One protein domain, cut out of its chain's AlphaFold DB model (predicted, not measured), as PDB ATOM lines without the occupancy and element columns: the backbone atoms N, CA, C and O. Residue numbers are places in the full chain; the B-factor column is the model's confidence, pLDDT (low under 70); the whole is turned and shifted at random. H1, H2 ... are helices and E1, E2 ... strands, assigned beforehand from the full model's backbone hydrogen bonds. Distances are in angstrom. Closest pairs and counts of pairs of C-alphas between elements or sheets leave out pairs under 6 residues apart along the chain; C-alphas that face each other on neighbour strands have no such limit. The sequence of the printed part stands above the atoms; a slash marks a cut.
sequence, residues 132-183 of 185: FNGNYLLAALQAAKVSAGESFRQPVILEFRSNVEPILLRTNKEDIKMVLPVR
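What this domain is: This is residues 132 to 183 of the 185 residues of an uncharacterized protein of Oscillibacter sp. MM59 (UniProt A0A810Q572). One helix, H1, covers one face of a small three-stranded sheet, lengthwise over its edge strand E3, in two layers; the other face is bare. The 52 printed residues run H1, E1, E2, E3, class mixed, under half in named elements. The sheet, E1 - E2 - E3, is a meander, each strand the antiparallel neighbour of the one before. The whole is compact, radius of gyration of the C-alphas 10.9 A, spanning 33 by 21 by 15 A.

Where its parts are: Find E1 at residues 157 to 159, 6.4 A, E2 at 167 to 170, 9.8 A, and E3 at 176 to 179, 10.1 A, ending at C-alpha 179 (7.317, -21.185, -44.338). H1, residues 134 to 147, runs 20.0 A from C-alpha 134 (16.484, -17.126, -44.293).

How they stand to each other: Hairpin E1 and E2 has N 157 and O 170 within hydrogen-bond range, 2.9 A; hairpin E2 and E3 has N 169 and O 177, 2.8 A. H1 is on the sheet, height 8.7 A, along E3 at 0 degrees on the local plane; their closest C-alphas, Ala 140 and Lys 177, are 5.8 A apart. In H1 every O i to N i+4 pair is within range.

The domain as a whole: The farthest C-alphas, Gly 149 and Arg 183, are 33.2 A apart. The printed part has no cut and no long link; no printed residue is under 70 in pLDDT.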
ATOM      1  N   PHE A 132      11.469 -14.199 -47.374       96.50
ATOM      2  CA  PHE A 132      11.401 -15.193 -46.303       96.50
ATOM      3  C   PHE A 132      12.459 -14.892 -45.247       96.50
ATOM      4  O   PHE A 132      13.517 -14.339 -45.547       96.50
ATOM      5  N   ASN A 133      12.201 -15.299 -44.005       97.00
ATOM      6  CA  ASN A 133      13.281 -15.406 -43.034       97.00
ATOM      7  C   ASN A 133      14.233 -16.528 -43.490       97.00
ATOM      8  O   ASN A 133      13.822 -17.687 -43.587       97.00
ATOM      9  N   GLY A 134      15.496 -16.185 -43.757       96.31
ATOM     10  CA  GLY A 134      16.484 -17.126 -44.293       96.31
ATOM     11  C   GLY A 134      16.745 -18.332 -43.387       96.31
ATOM     12  O   GLY A 134      16.868 -19.446 -43.888       96.31
ATOM     13  N   ASN A 135      16.740 -18.147 -42.062       98.00
ATOM     14  CA  ASN A 135      16.931 -19.252 -41.116       98.00
ATOM     15  C   ASN A 135      15.750 -20.227 -41.149       98.00
ATOM     16  O   ASN A 135      15.953 -21.437 -41.100       98.00
ATOM     17  N   TYR A 136      14.519 -19.722 -41.273       97.94
ATOM     18  CA  TYR A 136      13.332 -20.578 -41.352       97.94
ATOM     19  C   TYR A 136      13.281 -21.349 -42.669       97.94
ATOM     20  O   TYR A 136      12.996 -22.545 -42.667       97.94
ATOM     21  N   LEU A 137      13.612 -20.694 -43.785       97.44
ATOM     22  CA  LEU A 137      13.668 -21.358 -45.085       97.44
ATOM     23  C   LEU A 137      14.779 -22.417 -45.136       97.44
ATOM     24  O   LEU A 137      14.547 -23.526 -45.617       97.44
ATOM     25  N   LEU A 138      15.959 -22.114 -44.583       97.31
ATOM     26  CA  LEU A 138      17.061 -23.068 -44.484       97.31
ATOM     27  C   LEU A 138      16.681 -24.279 -43.622       97.31
ATOM     28  O   LEU A 138      16.889 -25.411 -44.051       97.31
ATOM     29  N   ALA A 139      16.076 -24.056 -42.451       97.75
ATOM     30  CA  ALA A 139      15.620 -25.134 -41.574       97.75
ATOM     31  C   ALA A 139      14.561 -26.020 -42.253       97.75
ATOM     32  O   ALA A 139      14.620 -27.245 -42.154       97.75
ATOM     33  N   ALA A 140      13.627 -25.423 -43.003       97.50
ATOM     34  CA  ALA A 140      12.630 -26.167 -43.770       97.50
ATOM     35  C   ALA A 140      13.266 -27.033 -44.871       97.50
ATOM     36  O   ALA A 140      12.886 -28.195 -45.029       97.50
ATOM     37  N   LEU A 141      14.259 -26.507 -45.598       96.06
ATOM     38  CA  LEU A 141      15.015 -27.266 -46.600       96.06
ATOM     39  C   LEU A 141      15.838 -28.392 -45.965       96.06
ATOM     40  O   LEU A 141      15.868 -29.501 -46.493       96.06
ATOM     41  N   GLN A 142      16.468 -28.148 -44.816       95.94
ATOM     42  CA  GLN A 142      17.190 -29.182 -44.072       95.94
ATOM     43  C   GLN A 142      16.241 -30.295 -43.612       95.94
ATOM     44  O   GLN A 142      16.508 -31.464 -43.869       95.94
ATOM     45  N   ALA A 143      15.085 -29.953 -43.040       95.69
ATOM     46  CA  ALA A 143      14.069 -30.936 -42.668       95.69
ATOM     47  C   ALA A 143      13.507 -31.689 -43.888       95.69
ATOM     48  O   ALA A 143      13.194 -32.876 -43.807       95.69
ATOM     49  N   ALA A 144      13.364 -31.023 -45.038       94.81
ATOM     50  CA  ALA A 144      12.972 -31.678 -46.283       94.81
ATOM     51  C   ALA A 144      14.038 -32.682 -46.747       94.81
ATOM     52  O   ALA A 144      13.692 -33.780 -47.173       94.81
ATOM     53  N   LYS A 145      15.323 -32.346 -46.601       94.62
ATOM     54  CA  LYS A 145      16.442 -33.229 -46.945       94.62
ATOM     55  C   LYS A 145      16.426 -34.508 -46.108       94.62
ATOM     56  O   LYS A 145      16.624 -35.582 -46.668       94.62
ATOM     57  N   VAL A 146      16.116 -34.395 -44.816       93.62
ATOM     58  CA  VAL A 146      15.937 -35.552 -43.920       93.62
ATOM     59  C   VAL A 146      14.816 -36.464 -44.434       93.62
ATOM     60  O   VAL A 146      15.040 -37.658 -44.620       93.62
ATOM     61  N   SER A 147      13.640 -35.917 -44.770       91.88
ATOM     62  CA  SER A 147      12.535 -36.711 -45.348       91.88
ATOM     63  C   SER A 147      12.879 -37.376 -46.685       91.88
ATOM     64  O   SER A 147      12.299 -38.401 -47.024       91.88
ATOM     65  N   ALA A 148      13.834 -36.823 -47.437       90.88
ATOM     66  CA  ALA A 148      14.320 -37.391 -48.692       90.88
ATOM     67  C   ALA A 148      15.484 -38.391 -48.511       90.88
ATOM     68  O   ALA A 148      16.112 -38.780 -49.496       90.88
ATOM     69  N   GLY A 149      15.799 -38.807 -47.279       90.75
ATOM     70  CA  GLY A 149      16.892 -39.746 -47.005       90.75
ATOM     71  C   GLY A 149      18.274 -39.104 -47.127       90.75
ATOM     72  O   GLY A 149      19.170 -39.665 -47.753       90.75
ATOM     73  N   GLU A 150      18.437 -37.905 -46.567       92.00
ATOM     74  CA  GLU A 150      19.685 -37.125 -46.551       92.00
ATOM     75  C   GLU A 150      20.191 -36.665 -47.930       92.00
ATOM     76  O   GLU A 150      21.305 -36.148 -48.056       92.00
ATOM     77  N   SER A 151      19.382 -36.783 -48.987       89.75
ATOM     78  CA  SER A 151      19.761 -36.357 -50.336       89.75
ATOM     79  C   SER A 151      18.552 -36.032 -51.209       89.75
ATOM     80  O   SER A 151      17.630 -36.827 -51.344       89.75
ATOM     81  N   PHE A 152      18.613 -34.921 -51.941       90.00
ATOM     82  CA  PHE A 152      17.615 -34.580 -52.959       90.00
ATOM     83  C   PHE A 152      17.955 -35.217 -54.308       90.00
ATOM     84  O   PHE A 152      18.389 -34.544 -55.236       90.00
ATOM     85  N   ARG A 153      17.791 -36.542 -54.418       87.75
ATOM     86  CA  ARG A 153      17.875 -37.224 -55.729       87.75
ATOM     87  C   ARG A 153      16.662 -36.925 -56.609       87.75
ATOM     88  O   ARG A 153      16.752 -36.991 -57.828       87.75
ATOM     89  N   GLN A 154      15.537 -36.629 -55.968       87.31
ATOM     90  CA  GLN A 154      14.322 -36.123 -56.590       87.31
ATOM     91  C   GLN A 154      14.208 -34.619 -56.311       87.31
ATOM     92  O   GLN A 154      14.719 -34.157 -55.281       87.31
ATOM     93  N   PRO A 155      13.560 -33.847 -57.200       90.38
ATOM     94  CA  PRO A 155      13.395 -32.415 -57.004       90.38
ATOM     95  C   PRO A 155      12.566 -32.118 -55.749       90.38
ATOM     96  O   PRO A 155      11.586 -32.801 -55.455       90.38
ATOM     97  N   VAL A 156      12.931 -31.051 -55.038       93.69
ATOM     98  CA  VAL A 156      12.044 -30.434 -54.045       93.69
ATOM     99  C   VAL A 156      11.042 -29.574 -54.798       93.69
ATOM    100  O   VAL A 156      11.436 -28.695 -55.564       93.69
ATOM    101  N   ILE A 157       9.753 -29.812 -54.576       95.00
ATOM    102  CA  ILE A 157       8.694 -29.008 -55.182       95.00
ATOM    103  C   ILE A 157       8.397 -27.823 -54.269       95.00
ATOM    104  O   ILE A 157       8.106 -28.006 -53.085       95.00
ATOM    105  N   LEU A 158       8.484 -26.620 -54.835       95.06
ATOM    106  CA  LEU A 158       8.133 -25.365 -54.184       95.06
ATOM    107  C   LEU A 158       6.787 -24.882 -54.731       95.06
ATOM    108  O   LEU A 158       6.684 -24.543 -55.909       95.06
ATOM    109  N   GLU A 159       5.757 -24.859 -53.888       95.00
ATOM    110  CA  GLU A 159       4.425 -24.383 -54.269       95.00
ATOM    111  C   GLU A 159       4.209 -22.946 -53.786       95.00
ATOM    112  O   GLU A 159       4.348 -22.650 -52.596       95.00
ATOM    113  N   PHE A 160       3.807 -22.076 -54.714       94.62
ATOM    114  CA  PHE A 160       3.426 -20.690 -54.453       94.62
ATOM    115  C   PHE A 160       1.985 -20.474 -54.917       94.62
ATOM    116  O   PHE A 160       1.659 -20.762 -56.067       94.62
ATOM    117  N   ARG A 161       1.123 -19.970 -54.028       93.31
ATOM    118  CA  ARG A 161      -0.279 -19.631 -54.348       93.31
ATOM    119  C   ARG A 161      -0.488 -18.129 -54.515       93.31
ATOM    120  O   ARG A 161      -1.192 -17.693 -55.419       93.31
ATOM    121  N   SER A 162       0.204 -17.343 -53.699       90.12
ATOM    122  CA  SER A 162       0.317 -15.891 -53.810       90.12
ATOM    123  C   SER A 162       1.611 -15.423 -53.132       90.12
ATOM    124  O   SER A 162       2.355 -16.223 -52.566       90.12
ATOM    125  N   ASN A 163       1.897 -14.122 -53.179       88.81
ATOM    126  CA  ASN A 163       3.065 -13.516 -52.532       88.81
ATOM    127  C   ASN A 163       2.904 -13.286 -51.015       88.81
ATOM    128  O   ASN A 163       3.860 -12.867 -50.365       88.81
ATOM    129  N   VAL A 164       1.712 -13.530 -50.462       89.69
ATOM    130  CA  VAL A 164       1.399 -13.366 -49.029       89.69
ATOM    131  C   VAL A 164       1.072 -14.685 -48.330       89.69
ATOM    132  O   VAL A 164       1.034 -14.741 -47.102       89.69
ATOM    133  N   GLU A 165       0.865 -15.752 -49.095       94.75
ATOM    134  CA  GLU A 165       0.682 -17.103 -48.576       94.75
ATOM    135  C   GLU A 165       2.021 -17.802 -48.313       94.75
ATOM    136  O   GLU A 165       3.039 -17.461 -48.925       94.75
ATOM    137  N   PRO A 166       2.050 -18.790 -47.402       96.38
ATOM    138  CA  PRO A 166       3.254 -19.565 -47.161       96.38
ATOM    139  C   PRO A 166       3.700 -20.341 -48.401       96.38
ATOM    140  O   PRO A 166       2.878 -20.860 -49.159       96.38
ATOM    141  N   ILE A 167       5.016 -20.505 -48.541       97.19
ATOM    142  CA  ILE A 167       5.590 -21.497 -49.451       97.19
ATOM    143  C   ILE A 167       5.417 -22.888 -48.844       97.19
ATOM    144  O   ILE A 167       5.681 -23.088 -47.650       97.19
ATOM    145  N   LEU A 168       5.004 -23.851 -49.668       96.94
ATOM    146  CA  LEU A 168       5.044 -25.266 -49.307       96.94
ATOM    147  C   LEU A 168       6.231 -25.937 -49.993       96.94
ATOM    148  O   LEU A 168       6.413 -25.803 -51.200       96.94
ATOM    149  N   LEU A 169       7.019 -26.670 -49.211       96.75
ATOM    150  CA  LEU A 169       8.113 -27.502 -49.686       96.75
ATOM    151  C   LEU A 169       7.693 -28.964 -49.568       96.75
ATOM    152  O   LEU A 169       7.401 -29.440 -48.465       96.75
ATOM    153  N   ARG A 170       7.697 -29.675 -50.697       94.50
ATOM    154  CA  ARG A 170       7.342 -31.095 -50.770       94.50
ATOM    155  C   ARG A 170       8.477 -31.929 -51.339       94.50
ATOM    156  O   ARG A 170       9.137 -31.543 -52.300       94.50
ATOM    157  N   THR A 171       8.659 -33.102 -50.744       90.62
ATOM    158  CA  THR A 171       9.580 -34.157 -51.222       90.62
ATOM    159  C   THR A 171       8.839 -35.431 -51.622       90.62
ATOM    160  O   THR A 171       9.376 -36.270 -52.338       90.62
ATOM    161  N   ASN A 172       7.585 -35.551 -51.193       86.00
ATOM    162  CA  ASN A 172       6.611 -36.551 -51.598       86.00
ATOM    163  C   ASN A 172       5.200 -35.948 -51.404       86.00
ATOM    164  O   ASN A 172       5.064 -34.744 -51.164       86.00
ATOM    165  N   LYS A 173       4.147 -36.757 -51.551       80.31
ATOM    166  CA  LYS A 173       2.761 -36.275 -51.443       80.31
ATOM    167  C   LYS A 173       2.362 -35.871 -50.018       80.31
ATOM    168  O   LYS A 173       1.644 -34.886 -49.871       80.31
ATOM    169  N   GLU A 174       2.848 -36.578 -49.002       88.88
ATOM    170  CA  GLU A 174       2.371 -36.457 -47.618       88.88
ATOM    171  C   GLU A 174       3.213 -35.477 -46.783       88.88
ATOM    172  O   GLU A 174       2.673 -34.681 -46.017       88.88
ATOM    173  N   ASP A 175       4.534 -35.472 -46.965       91.44
ATOM    174  CA  ASP A 175       5.449 -34.666 -46.158       91.44
ATOM    175  C   ASP A 175       5.505 -33.209 -46.625       91.44
ATOM    176  O   ASP A 175       5.984 -32.898 -47.722       91.44
ATOM    177  N   ILE A 176       5.106 -32.297 -45.735       94.81
ATOM    178  CA  ILE A 176       5.020 -30.857 -46.004       94.81
ATOM    179  C   ILE A 176       5.891 -30.080 -45.028       94.81
ATOM    180  O   ILE A 176       5.856 -30.308 -43.819       94.81
ATOM    181  N   LYS A 177       6.653 -29.115 -45.548       97.31
ATOM    182  CA  LYS A 177       7.242 -28.039 -44.746       97.31
ATOM    183  C   LYS A 177       6.656 -26.727 -45.235       97.31
ATOM    184  O   LYS A 177       6.506 -26.525 -46.435       97.31
ATOM    185  N   MET A 178       6.308 -25.855 -44.301       97.31
ATOM    186  CA  MET A 178       5.604 -24.612 -44.586       97.31
ATOM    187  C   MET A 178       6.384 -23.441 -43.999       97.31
ATOM    188  O   MET A 178       6.757 -23.485 -42.828       97.31
ATOM    189  N   VAL A 179       6.619 -22.396 -44.796       98.06
ATOM    190  CA  VAL A 179       7.317 -21.185 -44.338       98.06
ATOM    191  C   VAL A 179       6.514 -19.955 -44.738       98.06
ATOM    192  O   VAL A 179       6.183 -19.773 -45.907       98.06
ATOM    193  N   LEU A 180       6.188 -19.103 -43.765       97.44
ATOM    194  CA  LEU A 180       5.461 -17.859 -44.017       97.44
ATOM    195  C   LEU A 180       6.381 -16.796 -44.637       97.44
ATOM    196  O   LEU A 180       7.540 -16.678 -44.217       97.44
ATOM    197  N   PRO A 181       5.877 -15.994 -45.592       96.69
ATOM    198  CA  PRO A 181       6.620 -14.863 -46.114       96.69
ATOM    199  C   PRO A 181       6.747 -13.752 -45.065       96.69
ATOM    200  O   PRO A 181       5.943 -13.626 -44.139       96.69
ATOM    201  N   VAL A 182       7.764 -12.912 -45.231       95.75
ATOM    202  CA  VAL A 182       7.985 -11.698 -44.441       95.75
ATOM    203  C   VAL A 182       7.748 -10.461 -45.300       95.75
ATOM    204  O   VAL A 182       7.934 -10.481 -46.518       95.75
ATOM    205  N   ARG A 183       7.357  -9.357 -44.659       91.06
ATOM    206  CA  ARG A 183       7.183  -8.072 -45.344       91.06
ATOM    207  C   ARG A 183       8.533  -7.569 -45.848       91.06
ATOM    208  O   ARG A 183       9.466  -7.408 -45.064       91.06
TER     209      ARG A 183